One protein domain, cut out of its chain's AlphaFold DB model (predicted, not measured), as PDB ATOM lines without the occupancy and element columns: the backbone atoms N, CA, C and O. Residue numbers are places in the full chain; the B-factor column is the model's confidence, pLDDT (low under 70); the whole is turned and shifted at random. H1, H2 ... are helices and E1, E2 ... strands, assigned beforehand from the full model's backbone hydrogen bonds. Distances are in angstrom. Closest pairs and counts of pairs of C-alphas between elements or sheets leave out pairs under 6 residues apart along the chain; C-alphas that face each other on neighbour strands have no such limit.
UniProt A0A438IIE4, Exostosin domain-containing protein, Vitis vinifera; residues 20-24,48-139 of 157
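AT A GLANCE: This is residues 20 to 24 and 48 to 139 of the 157 residues of the protein "Exostosin domain-containing protein" of Vitis vinifera (UniProt A0A438IIE4). With little regular structure, loops surround a small parallel sheet, E1 E2 E3, with H3 over E2. The named elements, H1 E1 H2 E2 H3 H4 E3, class mixed, hold 38 of 97 printed residues. It is compact, C-alpha radius of gyration 13.1 A, spans 36 by 30 by 25 A.

IN THESE COORDINATES: E1 is residues 69 to 71, E2 94 to 98, E3 118 to 121, ending at C-alpha (163.245, 140.033, 208.949). H1, 48 to 56, begins at C-alpha (151.661, 140.981, 213.072); H2 is 76 to 79, H3 101 to 107, H4 111 to 116.

HOW THE PARTS SIT: Across E2 and E3, N 98 and O 120 are within hydrogen-bond range, 2.9 A. E1 H2 E2 and E2 H3 H4 E3 are strand-helix-strand units, parallel neighbour strands with helices between, their crossovers right-handed. H1 and H4 only graze the sheet. H2 touches H3, closest C-alphas Ile 76 and Gly 103, 6.2 A.

THE WHOLE: C-alphas 24 and 48, across the cut, are 18.1 A apart. Links H1 to E1 and H2 to E2 are long. pLDDT is under 70 in residues 22 to 24 and 73 to 90.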
ATOM      1  N   HIS A  20     149.341 139.898 195.890       78.56
ATOM      2  CA  HIS A  20     148.325 138.882 196.115       78.56
ATOM      3  C   HIS A  20     148.610 138.133 197.411       78.56
ATOM      4  O   HIS A  20     149.723 137.675 197.658       78.56
ATOM      5  N   TYR A  21     147.593 138.013 198.259       75.56
ATOM      6  CA  TYR A  21     147.685 137.260 199.502       75.56
ATOM      7  C   TYR A  21     147.247 135.823 199.230       75.56
ATOM      8  O   TYR A  21     146.060 135.590 198.996       75.56
ATOM      9  N   LEU A  22     148.176 134.862 199.269       65.69
ATOM     10  CA  LEU A  22     147.831 133.458 199.056       65.69
ATOM     11  C   LEU A  22     147.011 132.937 200.236       65.69
ATOM     12  O   LEU A  22     147.553 132.514 201.257       65.69
ATOM     13  N   THR A  23     145.689 132.939 200.115       56.78
ATOM     14  CA  THR A  23     144.851 132.211 201.064       56.78
ATOM     15  C   THR A  23     145.011 130.712 200.815       56.78
ATOM     16  O   THR A  23     144.871 130.275 199.674       56.78
ATOM     17  N   PRO A  24     145.270 129.889 201.845       50.91
ATOM     18  CA  PRO A  24     145.115 128.451 201.706       50.91
ATOM     19  C   PRO A  24     143.623 128.148 201.516       50.91
ATOM     20  O   PRO A  24     142.866 128.067 202.482       50.91
ATOM     21  N   SER A  48     153.108 140.828 212.982       81.38
ATOM     22  CA  SER A  48     151.661 140.981 213.072       81.38
ATOM     23  C   SER A  48     151.183 142.361 212.622       81.38
ATOM     24  O   SER A  48     150.210 142.473 211.879       81.38
ATOM     25  N   TYR A  49     151.859 143.440 213.023       84.94
ATOM     26  CA  TYR A  49     151.505 144.782 212.553       84.94
ATOM     27  C   TYR A  49     151.741 144.936 211.051       84.94
ATOM     28  O   TYR A  49     150.891 145.520 210.380       84.94
ATOM     29  N   PHE A  50     152.823 144.371 210.506       87.25
ATOM     30  CA  PHE A  50     153.038 144.348 209.061       87.25
ATOM     31  C   PHE A  50     151.869 143.671 208.343       87.25
ATOM     32  O   PHE A  50     151.282 144.266 207.443       87.25
ATOM     33  N   LYS A  51     151.468 142.470 208.784       83.81
ATOM     34  CA  LYS A  51     150.325 141.735 208.218       83.81
ATOM     35  C   LYS A  51     149.043 142.564 208.285       83.81
ATOM     36  O   LYS A  51     148.364 142.729 207.275       83.81
ATOM     37  N   LYS A  52     148.742 143.168 209.437       82.62
ATOM     38  CA  LYS A  52     147.561 144.031 209.614       82.62
ATOM     39  C   LYS A  52     147.555 145.241 208.684       82.62
ATOM     40  O   LYS A  52     146.506 145.562 208.126       82.62
ATOM     41  N   VAL A  53     148.687 145.928 208.543       86.75
ATOM     42  CA  VAL A  53     148.807 147.110 207.678       86.75
ATOM     43  C   VAL A  53     148.717 146.702 206.214       86.75
ATOM     44  O   VAL A  53     147.948 147.310 205.474       86.75
ATOM     45  N   LEU A  54     149.418 145.641 205.814       86.00
ATOM     46  CA  LEU A  54     149.379 145.103 204.459       86.00
ATOM     47  C   LEU A  54     147.942 144.746 204.055       86.00
ATOM     48  O   LEU A  54     147.473 145.214 203.021       86.00
ATOM     49  N   MET A  55     147.201 144.030 204.906       82.12
ATOM     50  CA  MET A  55     145.811 143.633 204.633       82.12
ATOM     51  C   MET A  55     144.827 144.805 204.535       82.12
ATOM     52  O   MET A  55     143.790 144.676 203.889       82.12
ATOM     53  N   LYS A  56     145.129 145.943 205.169       83.75
ATOM     54  CA  LYS A  56     144.326 147.176 205.082       83.75
ATOM     55  C   LYS A  56     144.812 148.132 203.989       83.75
ATOM     56  O   LYS A  56     144.187 149.168 203.770       83.75
ATOM     57  N   SER A  57     145.938 147.829 203.351       85.31
ATOM     58  CA  SER A  57     146.557 148.704 202.362       85.31
ATOM     59  C   SER A  57     145.878 148.597 200.997       85.31
ATOM     60  O   SER A  57     145.199 147.624 200.677       85.31
ATOM     61  N   HIS A  58     146.128 149.597 200.157       87.75
ATOM     62  CA  HIS A  58     145.707 149.610 198.758       87.75
ATOM     63  C   HIS A  58     146.599 148.745 197.850       87.75
ATOM     64  O   HIS A  58     146.326 148.645 196.658       87.75
ATOM     65  N   PHE A  59     147.656 148.131 198.396       88.81
ATOM     66  CA  PHE A  59     148.555 147.262 197.640       88.81
ATOM     67  C   PHE A  59     147.965 145.863 197.428       88.81
ATOM     68  O   PHE A  59     148.447 145.136 196.573       88.81
ATOM     69  N   ILE A  60     146.925 145.455 198.166       87.38
ATOM     70  CA  ILE A  60     146.372 144.100 198.042       87.38
ATOM     71  C   ILE A  60     145.469 143.956 196.814       87.38
ATOM     72  O   ILE A  60     144.519 144.715 196.621       87.38
ATOM     73  N   THR A  61     145.713 142.907 196.025       85.00
ATOM     74  CA  THR A  61     144.837 142.453 194.938       85.00
ATOM     75  C   THR A  61     144.262 141.068 195.234       85.00
ATOM     76  O   THR A  61     144.958 140.152 195.669       85.00
ATOM     77  N   LYS A  62     142.965 140.891 194.954       82.81
ATOM     78  CA  LYS A  62     142.317 139.567 194.958       82.81
ATOM     79  C   LYS A  62     142.568 138.789 193.669       82.81
ATOM     80  O   LYS A  62     142.412 137.579 193.655       82.81
ATOM     81  N   ASP A  63     142.918 139.495 192.600       83.19
ATOM     82  CA  ASP A  63     143.182 138.918 191.290       83.19
ATOM     83  C   ASP A  63     144.684 138.608 191.176       83.19
ATOM     84  O   ASP A  63     145.472 139.563 191.111       83.19
ATOM     85  N   PRO A  64     145.091 137.323 191.181       82.56
ATOM     86  CA  PRO A  64     146.496 136.932 191.114       82.56
ATOM     87  C   PRO A  64     147.145 137.303 189.777       82.56
ATOM     88  O   PRO A  64     148.345 137.537 189.738       82.56
ATOM     89  N   SER A  65     146.371 137.435 188.691       85.12
ATOM     90  CA  SER A  65     146.903 137.825 187.374       85.12
ATOM     91  C   SER A  65     147.384 139.277 187.317       85.12
ATOM     92  O   SER A  65     148.100 139.668 186.400       85.12
ATOM     93  N   LYS A  66     146.974 140.090 188.297       87.06
ATOM     94  CA  LYS A  66     147.366 141.496 188.437       87.06
ATOM     95  C   LYS A  66     148.428 141.699 189.511       87.06
ATOM     96  O   LYS A  66     148.666 142.846 189.868       87.06
ATOM     97  N   ALA A  67     148.950 140.629 190.101       86.50
ATOM     98  CA  ALA A  67     149.911 140.710 191.184       86.50
ATOM     99  C   ALA A  67     151.332 140.823 190.637       86.50
ATOM    100  O   ALA A  67     151.698 140.095 189.720       86.50
ATOM    101  N   ASP A  68     152.117 141.707 191.241       89.00
ATOM    102  CA  ASP A  68     153.559 141.808 191.026       89.00
ATOM    103  C   ASP A  68     154.325 140.949 192.044       89.00
ATOM    104  O   ASP A  68     155.435 140.508 191.774       89.00
ATOM    105  N   LEU A  69     153.741 140.725 193.228       88.94
ATOM    106  CA  LEU A  69     154.316 139.916 194.302       88.94
ATOM    107  C   LEU A  69     153.249 139.070 195.005       88.94
ATOM    108  O   LEU A  69     152.081 139.460 195.115       88.94
ATOM    109  N   PHE A  70     153.669 137.948 195.578       86.75
ATOM    110  CA  PHE A  70     152.816 137.026 196.323       86.75
ATOM    111  C   PHE A  70     153.226 136.974 197.794       86.75
ATOM    112  O   PHE A  70     154.312 136.518 198.151       86.75
ATOM    113  N   PHE A  71     152.340 137.429 198.680       86.81
ATOM    114  CA  PHE A  71     152.560 137.306 200.115       86.81
ATOM    115  C   PHE A  71     152.205 135.906 200.604       86.81
ATOM    116  O   PHE A  71     151.148 135.356 200.280       86.81
ATOM    117  N   LEU A  72     153.077 135.377 201.452       79.50
ATOM    118  CA  LEU A  72     153.031 134.023 201.977       79.50
ATOM    119  C   LEU A  72     152.641 134.010 203.452       79.50
ATOM    120  O   LEU A  72     153.485 134.211 204.332       79.50
ATOM    121  N   PRO A  73     151.375 133.721 203.772       68.25
ATOM    122  CA  PRO A  73     150.905 133.736 205.145       68.25
ATOM    123  C   PRO A  73     151.095 132.376 205.819       68.25
ATOM    124  O   PRO A  73     150.160 131.829 206.407       68.25
ATOM    125  N   PHE A  74     152.275 131.769 205.712       64.75
ATOM    126  CA  PHE A  74     152.468 130.440 206.277       64.75
ATOM    127  C   PHE A  74     152.819 130.479 207.760       64.75
ATOM    128  O   PHE A  74     153.687 131.219 208.216       64.75
ATOM    129  N   SER A  75     152.195 129.562 208.499       58.75
ATOM    130  CA  SER A  75     152.841 128.968 209.660       58.75
ATOM    131  C   SER A  75     153.980 128.083 209.165       58.75
ATOM    132  O   SER A  75     153.779 127.169 208.364       58.75
ATOM    133  N   ILE A  76     155.165 128.333 209.697       58.00
ATOM    134  CA  ILE A  76     156.390 127.541 209.571       58.00
ATOM    135  C   ILE A  76     156.161 126.019 209.583       58.00
ATOM    136  O   ILE A  76     156.807 125.280 208.843       58.00
ATOM    137  N   ALA A  77     155.247 125.545 210.435       57.66
ATOM    138  CA  ALA A  77     154.951 124.125 210.578       57.66
ATOM    139  C   ALA A  77     154.267 123.534 209.334       57.66
ATOM    140  O   ALA A  77     154.491 122.372 209.012       57.66
ATOM    141  N   ARG A  78     153.458 124.330 208.622       60.31
ATOM    142  CA  ARG A  78     152.745 123.889 207.415       60.31
ATOM    143  C   ARG A  78     153.635 123.912 206.181       60.31
ATOM    144  O   ARG A  78     153.504 123.021 205.359       60.31
ATOM    145  N   LEU A  79     154.565 124.867 206.089       63.31
ATOM    146  CA  LEU A  79     155.482 124.962 204.950       63.31
ATOM    147  C   LEU A  79     156.329 123.689 204.782       63.31
ATOM    148  O   LEU A  79     156.534 123.236 203.666       63.31
ATOM    149  N   ARG A  80     156.751 123.064 205.891       63.41
ATOM    150  CA  ARG A  80     157.518 121.803 205.868       63.41
ATOM    151  C   ARG A  80     156.790 120.631 205.205       63.41
ATOM    152  O   ARG A  80     157.432 119.642 204.871       63.41
ATOM    153  N   HIS A  81     155.470 120.714 205.082       66.88
ATOM    154  CA  HIS A  81     154.628 119.659 204.533       66.88
ATOM    155  C   HIS A  81     153.757 120.157 203.374       66.88
ATOM    156  O   HIS A  81     152.859 119.431 202.951       66.88
ATOM    157  N   ASP A  82     153.967 121.385 202.883       66.94
ATOM    158  CA  ASP A  82     153.184 121.911 201.766       66.94
ATOM    159  C   ASP A  82     153.700 121.268 200.467       66.94
ATOM    160  O   ASP A  82     154.871 121.453 200.139       66.94
ATOM    161  N   PRO A  83     152.863 120.527 199.717       65.56
ATOM    162  CA  PRO A  83     153.291 119.816 198.510       65.56
ATOM    163  C   PRO A  83     153.840 120.720 197.400       65.56
ATOM    164  O   PRO A  83     154.406 120.218 196.435       65.56
ATOM    165  N   ARG A  84     153.628 122.039 197.498       64.75
ATOM    166  CA  ARG A  84     154.127 123.032 196.536       64.75
ATOM    167  C   ARG A  84     155.560 123.472 196.834       64.75
ATOM    168  O   ARG A  84     156.202 124.052 195.968       64.75
ATOM    169  N   VAL A  85     156.062 123.205 198.039       63.72
ATOM    170  CA  VAL A  85     157.467 123.403 198.409       63.72
ATOM    171  C   VAL A  85     158.222 122.172 197.916       63.72
ATOM    172  O   VAL A  85     157.966 121.072 198.401       63.72
ATOM    173  N   GLY A  86     159.096 122.321 196.924       58.53
ATOM    174  CA  GLY A  86     159.734 121.201 196.220       58.53
ATOM    175  C   GLY A  86     159.462 121.157 194.712       58.53
ATOM    176  O   GLY A  86     159.993 120.284 194.023       58.53
ATOM    177  N   VAL A  87     158.551 121.998 194.195       56.75
ATOM    178  CA  VAL A  87     157.972 121.828 192.852       56.75
ATOM    179  C   VAL A  87     158.033 123.128 192.046       56.75
ATOM    180  O   VAL A  87     157.096 123.922 192.025       56.75
ATOM    181  N   GLY A  88     159.127 123.293 191.297       56.59
ATOM    182  CA  GLY A  88     159.280 124.310 190.249       56.59
ATOM    183  C   GLY A  88     159.705 125.704 190.727       56.59
ATOM    184  O   GLY A  88     159.694 126.020 191.910       56.59
ATOM    185  N   ASP A  89     160.068 126.560 189.768       59.06
ATOM    186  CA  ASP A  89     160.684 127.885 189.974       59.06
ATOM    187  C   ASP A  89     159.689 128.996 190.382       59.06
ATOM    188  O   ASP A  89     159.894 130.182 190.150       59.06
ATOM    189  N   TRP A  90     158.555 128.626 190.981       65.19
ATOM    190  CA  TRP A  90     157.424 129.536 191.198       65.19
ATOM    191  C   TRP A  90     157.642 130.547 192.327       65.19
ATOM    192  O   TRP A  90     156.838 131.452 192.514       65.19
ATOM    193  N   TRP A  91     158.700 130.388 193.117       70.38
ATOM    194  CA  TRP A  91     158.864 131.088 194.387       70.38
ATOM    195  C   TRP A  91     159.574 132.452 194.278       70.38
ATOM    196  O   TRP A  91     159.594 133.196 195.256       70.38
ATOM    197  N   ALA A  92     160.092 132.803 193.097       73.44
ATOM    198  CA  ALA A  92     160.828 134.047 192.838       73.44
ATOM    199  C   ALA A  92     160.034 135.322 193.186       73.44
ATOM    200  O   ALA A  92     160.573 136.266 193.760       73.44
ATOM    201  N   ASP A  93     158.728 135.314 192.904       83.25
ATOM    202  CA  ASP A  93     157.848 136.470 193.121       83.25
ATOM    203  C   ASP A  93     157.185 136.460 194.503       83.25
ATOM    204  O   ASP A  93     156.297 137.265 194.802       83.25
ATOM    205  N   HIS A  94     157.572 135.516 195.361       86.44
ATOM    206  CA  HIS A  94     156.973 135.368 196.670       86.44
ATOM    207  C   HIS A  94     157.803 136.058 197.752       86.44
ATOM    208  O   HIS A  94     159.026 136.173 197.675       86.44
ATOM    209  N   PHE A  95     157.133 136.506 198.813       90.31
ATOM    210  CA  PHE A  95     157.799 137.046 199.991       90.31
ATOM    211  C   PHE A  95     157.058 136.701 201.281       90.31
ATOM    212  O   PHE A  95     155.833 136.536 201.311       90.31
ATOM    213  N   TYR A  96     157.812 136.598 202.372       86.94
ATOM    214  CA  TYR A  96     157.286 136.289 203.700       86.94
ATOM    215  C   TYR A  96     157.952 137.154 204.769       86.94
ATOM    216  O   TYR A  96     159.051 137.670 204.581       86.94
ATOM    217  N   VAL A  97     157.294 137.283 205.921       87.12
ATOM    218  CA  VAL A  97     157.825 138.018 207.077       87.12
ATOM    219  C   VAL A  97     158.063 137.051 208.225       87.12
ATOM    220  O   VAL A  97     157.164 136.291 208.580       87.12
ATOM    221  N   ALA A  98     159.260 137.099 208.810       83.25
ATOM    222  CA  ALA A  98     159.657 136.288 209.954       83.25
ATOM    223  C   ALA A  98     160.460 137.129 210.960       83.25
ATOM    224  O   ALA A  98     161.660 137.367 210.785       83.25
ATOM    225  N   CYS A  99     159.825 137.562 212.053       81.06
ATOM    226  CA  CYS A  99     160.527 138.342 213.083       81.06
ATOM    227  C   CYS A  99     161.370 137.480 214.030       81.06
ATOM    228  O   CYS A  99     162.469 137.872 214.431       81.06
ATOM    229  N   HIS A 100     160.852 136.315 214.420       78.19
ATOM    230  CA  HIS A 100     161.424 135.502 215.490       78.19
ATOM    231  C   HIS A 100     162.274 134.340 214.954       78.19
ATOM    232  O   HIS A 100     162.066 133.858 213.838       78.19
ATOM    233  N   SER A 101     163.228 133.865 215.764       71.94
ATOM    234  CA  SER A 101     164.187 132.816 215.384       71.94
ATOM    235  C   SER A 101     163.514 131.543 214.876       71.94
ATOM    236  O   SER A 101     163.996 130.955 213.919       71.94
ATOM    237  N   ILE A 102     162.362 131.164 215.438       73.50
ATOM    238  CA  ILE A 102     161.596 129.977 215.017       73.50
ATOM    239  C   ILE A 102     161.172 130.078 213.540       73.50
ATOM    240  O   ILE A 102     161.218 129.077 212.825       73.50
ATOM    241  N   GLY A 103     160.819 131.284 213.078       72.81
ATOM    242  CA  GLY A 103     160.558 131.580 211.667       72.81
ATOM    243  C   GLY A 103     161.762 131.330 210.803       72.81
ATOM    244  O   GLY A 103     161.731 130.469 209.926       72.81
ATOM    245  N   ARG A 104     162.854 132.014 211.122       74.19
ATOM    246  CA  ARG A 104     164.094 131.926 210.353       74.19
ATOM    247  C   ARG A 104     164.650 130.504 210.309       74.19
ATOM    248  O   ARG A 104     164.867 129.973 209.229       74.19
ATOM    249  N   SER A 105     164.778 129.842 211.460       76.19
ATOM    250  CA  SER A 105     165.346 128.490 211.567       76.19
ATOM    251  C   SER A 105     164.543 127.421 210.839       76.19
ATOM    252  O   SER A 105     165.047 126.330 210.578       76.19
ATOM    253  N   ALA A 106     163.275 127.675 210.541       74.38
ATOM    254  CA  ALA A 106     162.521 126.757 209.717       74.38
ATOM    255  C   ALA A 106     162.601 127.062 208.230       74.38
ATOM    256  O   ALA A 106     162.553 126.115 207.452       74.38
ATOM    257  N   MET A 107     162.764 128.328 207.848       75.94
ATOM    258  CA  MET A 107     163.069 128.684 206.462       75.94
ATOM    259  C   MET A 107     164.474 128.218 206.079       75.94
ATOM    260  O   MET A 107     164.682 127.778 204.960       75.94
ATOM    261  N   GLU A 108     165.406 128.161 207.035       76.50
ATOM    262  CA  GLU A 108     166.713 127.512 206.850       76.50
ATOM    263  C   GLU A 108     166.628 126.032 206.457       76.50
ATOM    264  O   GLU A 108     167.596 125.507 205.924       76.50
ATOM    265  N   LYS A 109     165.501 125.359 206.721       76.81
ATOM    266  CA  LYS A 109     165.273 123.953 206.346       76.81
ATOM    267  C   LYS A 109     164.463 123.793 205.060       76.81
ATOM    268  O   LYS A 109     164.178 122.664 204.673       76.81
ATOM    269  N   ALA A 110     164.042 124.894 204.448       78.38
ATOM    270  CA  ALA A 110     163.290 124.917 203.203       78.38
ATOM    271  C   ALA A 110     164.128 125.664 202.160       78.38
ATOM    272  O   ALA A 110     163.885 126.837 201.889       78.38
ATOM    273  N   ASP A 111     165.154 125.001 201.618       80.62
ATOM    274  CA  ASP A 111     166.177 125.651 200.790       80.62
ATOM    275  C   ASP A 111     165.603 126.346 199.554       80.62
ATOM    276  O   ASP A 111     165.967 127.483 199.271       80.62
ATOM    277  N   GLU A 112     164.642 125.732 198.864       78.62
ATOM    278  CA  GLU A 112     163.965 126.368 197.726       78.62
ATOM    279  C   GLU A 112     163.285 127.674 198.127       78.62
ATOM    280  O   GLU A 112     163.359 128.685 197.427       78.62
ATOM    281  N   VAL A 113     162.673 127.670 199.311       79.75
ATOM    282  CA  VAL A 113     161.981 128.838 199.825       79.75
ATOM    283  C   VAL A 113     162.976 129.934 200.200       79.75
ATOM    284  O   VAL A 113     162.821 131.109 199.851       79.75
ATOM    285  N   LYS A 114     164.028 129.530 200.902       82.31
ATOM    286  CA  LYS A 114     165.114 130.395 201.338       82.31
ATOM    287  C   LYS A 114     165.870 131.008 200.173       82.31
ATOM    288  O   LYS A 114     166.371 132.113 200.335       82.31
ATOM    289  N   LEU A 115     166.015 130.319 199.048       85.50
ATOM    290  CA  LEU A 115     166.766 130.828 197.905       85.50
ATOM    291  C   LEU A 115     165.894 131.738 197.045       85.50
ATOM    292  O   LEU A 115     166.331 132.844 196.735       85.50
ATOM    293  N   ASN A 116     164.640 131.362 196.796       85.31
ATOM    294  CA  ASN A 116     163.851 132.024 195.761       85.31
ATOM    295  C   ASN A 116     162.919 133.151 196.275       85.31
ATOM    296  O   ASN A 116     162.709 134.089 195.525       85.31
ATOM    297  N   ALA A 117     162.442 133.174 197.535       87.38
ATOM    298  CA  ALA A 117     161.579 134.278 198.015       87.38
ATOM    299  C   ALA A 117     162.369 135.334 198.742       87.38
ATOM    300  O   ALA A 117     163.322 135.041 199.461       87.38
ATOM    301  N   ILE A 118     161.844 136.546 198.704       90.88
ATOM    302  CA  ILE A 118     162.290 137.631 199.563       90.88
ATOM    303  C   ILE A 118     161.907 137.313 201.014       90.88
ATOM    304  O   ILE A 118     160.725 137.222 201.371       90.88
ATOM    305  N   GLN A 119     162.912 137.172 201.875       89.19
ATOM    306  CA  GLN A 119     162.701 137.095 203.313       89.19
ATOM    307  C   GLN A 119     162.679 138.501 203.902       89.19
ATOM    308  O   GLN A 119     163.595 139.297 203.698       89.19
ATOM    309  N   VAL A 120     161.661 138.783 204.709       90.75
ATOM    310  CA  VAL A 120     161.572 140.022 205.475       90.75
ATOM    311  C   VAL A 120     161.788 139.729 206.960       90.75
ATOM    312  O   VAL A 120     160.989 139.035 207.591       90.75
ATOM    313  N   VAL A 121     162.873 140.249 207.537       88.81
ATOM    314  CA  VAL A 121     163.245 140.033 208.949       88.81
ATOM    315  C   VAL A 121     163.012 141.276 209.798       88.81
ATOM    316  O   VAL A 121     163.155 142.398 209.333       88.81
ATOM    317  N   CYS A 122     162.720 141.095 211.083       86.25
ATOM    318  CA  CYS A 122     162.518 142.208 212.023       86.25
ATOM    319  C   CYS A 122     163.775 142.467 212.852       86.25
ATOM    320  O   CYS A 122     163.735 142.522 214.079       86.25
ATOM    321  N   SER A 123     164.917 142.530 212.174       80.88
ATOM    322  CA  SER A 123     166.205 142.838 212.774       80.88
ATOM    323  C   SER A 123     166.966 143.785 211.865       80.88
ATOM    324  O   SER A 123     166.952 143.637 210.643       80.88
ATOM    325  N   SER A 124     167.660 144.738 212.477       75.75
ATOM    326  CA  SER A 124     168.611 145.616 211.800       75.75
ATOM    327  C   SER A 124     169.958 144.941 211.514       75.75
ATOM    328  O   SER A 124     170.818 145.555 210.891       75.75
ATOM    329  N   SER A 125     170.172 143.700 211.971       78.00
ATOM    330  CA  SER A 125     171.427 142.983 211.753       78.00
ATOM    331  C   SER A 125     171.392 142.164 210.467       78.00
ATOM    332  O   SER A 125     170.624 141.211 210.345       78.00
ATOM    333  N   TYR A 126     172.302 142.489 209.552       76.50
ATOM    334  CA  TYR A 126     172.577 141.703 208.348       76.50
ATOM    335  C   TYR A 126     173.363 140.411 208.634       76.50
ATOM    336  O   TYR A 126     173.421 139.527 207.788       76.50
ATOM    337  N   PHE A 127     173.948 140.275 209.831       78.88
ATOM    338  CA  PHE A 127     174.747 139.109 210.241       78.88
ATOM    339  C   PHE A 127     173.897 137.944 210.770       78.88
ATOM    340  O   PHE A 127     174.395 137.055 211.458       78.88
ATOM    341  N   LEU A 128     172.594 137.958 210.496       77.69
ATOM    342  CA  LEU A 128     171.716 136.855 210.848       77.69
ATOM    343  C   LEU A 128     171.955 135.670 209.913       77.69
ATOM    344  O   LEU A 128     172.018 135.822 208.694       77.69
ATOM    345  N   SER A 129     172.030 134.472 210.493       79.25
ATOM    346  CA  SER A 129     172.073 133.236 209.713       79.25
ATOM    347  C   SER A 129     170.873 133.164 208.763       79.25
ATOM    348  O   SER A 129     169.737 133.446 209.156       79.25
ATOM    349  N   GLY A 130     171.153 132.838 207.500       80.31
ATOM    350  CA  GLY A 130     170.152 132.731 206.444       80.31
ATOM    351  C   GLY A 130     169.675 134.053 205.834       80.31
ATOM    352  O   GLY A 130     168.784 133.994 204.995       80.31
ATOM    353  N   TYR A 131     170.235 135.208 206.213       87.25
ATOM    354  CA  TYR A 131     169.941 136.495 205.571       87.25
ATOM    355  C   TYR A 131     170.808 136.716 204.318       87.25
ATOM    356  O   TYR A 131     172.029 136.546 204.361       87.25
ATOM    357  N   ILE A 132     170.189 137.121 203.207       89.81
ATOM    358  CA  ILE A 132     170.845 137.350 201.912       89.81
ATOM    359  C   ILE A 132     170.678 138.819 201.496       89.81
ATOM    360  O   ILE A 132     169.639 139.214 200.981       89.81
ATOM    361  N   ALA A 133     171.724 139.634 201.659       89.06
ATOM    362  CA  ALA A 133     171.642 141.098 201.532       89.06
ATOM    363  C   ALA A 133     171.170 141.647 200.176       89.06
ATOM    364  O   ALA A 133     170.621 142.740 200.123       89.06
ATOM    365  N   HIS A 134     171.375 140.915 199.081       89.50
ATOM    366  CA  HIS A 134     170.949 141.351 197.745       89.50
ATOM    367  C   HIS A 134     169.511 140.932 197.391       89.50
ATOM    368  O   HIS A 134     169.077 141.163 196.267       89.50
ATOM    369  N   LYS A 135     168.792 140.296 198.323       89.88
ATOM    370  CA  LYS A 135     167.452 139.738 198.102       89.88
ATOM    371  C   LYS A 135     166.492 140.036 199.257       89.88
ATOM    372  O   LYS A 135     165.338 140.368 199.025       89.88
ATOM    373  N   ASP A 136     166.969 139.922 200.492       91.44
ATOM    374  CA  ASP A 136     166.165 140.020 201.708       91.44
ATOM    375  C   ASP A 136     166.058 141.457 202.226       91.44
ATOM    376  O   ASP A 136     166.965 142.276 202.071       91.44
ATOM    377  N   ALA A 137     164.974 141.749 202.942       91.31
ATOM    378  CA  ALA A 137     164.698 143.070 203.497       91.31
ATOM    379  C   ALA A 137     164.556 143.041 205.023       91.31
ATOM    380  O   ALA A 137     164.167 142.037 205.623       91.31
ATOM    381  N   SER A 138     164.828 144.180 205.656       89.06
ATOM    382  CA  SER A 138     164.626 144.370 207.092       89.06
ATOM    383  C   SER A 138     163.452 145.305 207.357       89.06
ATOM    384  O   SER A 138     163.328 146.362 206.740       89.06
ATOM    385  N   LEU A 139     162.615 144.939 208.323       87.06
ATOM    386  CA  LEU A 139     161.592 145.793 208.914       87.06
ATOM    387  C   LEU A 139     162.077 146.341 210.261       87.06
ATOM    388  O   LEU A 139     162.753 145.625 211.010       87.06
TER     389      LEU A 139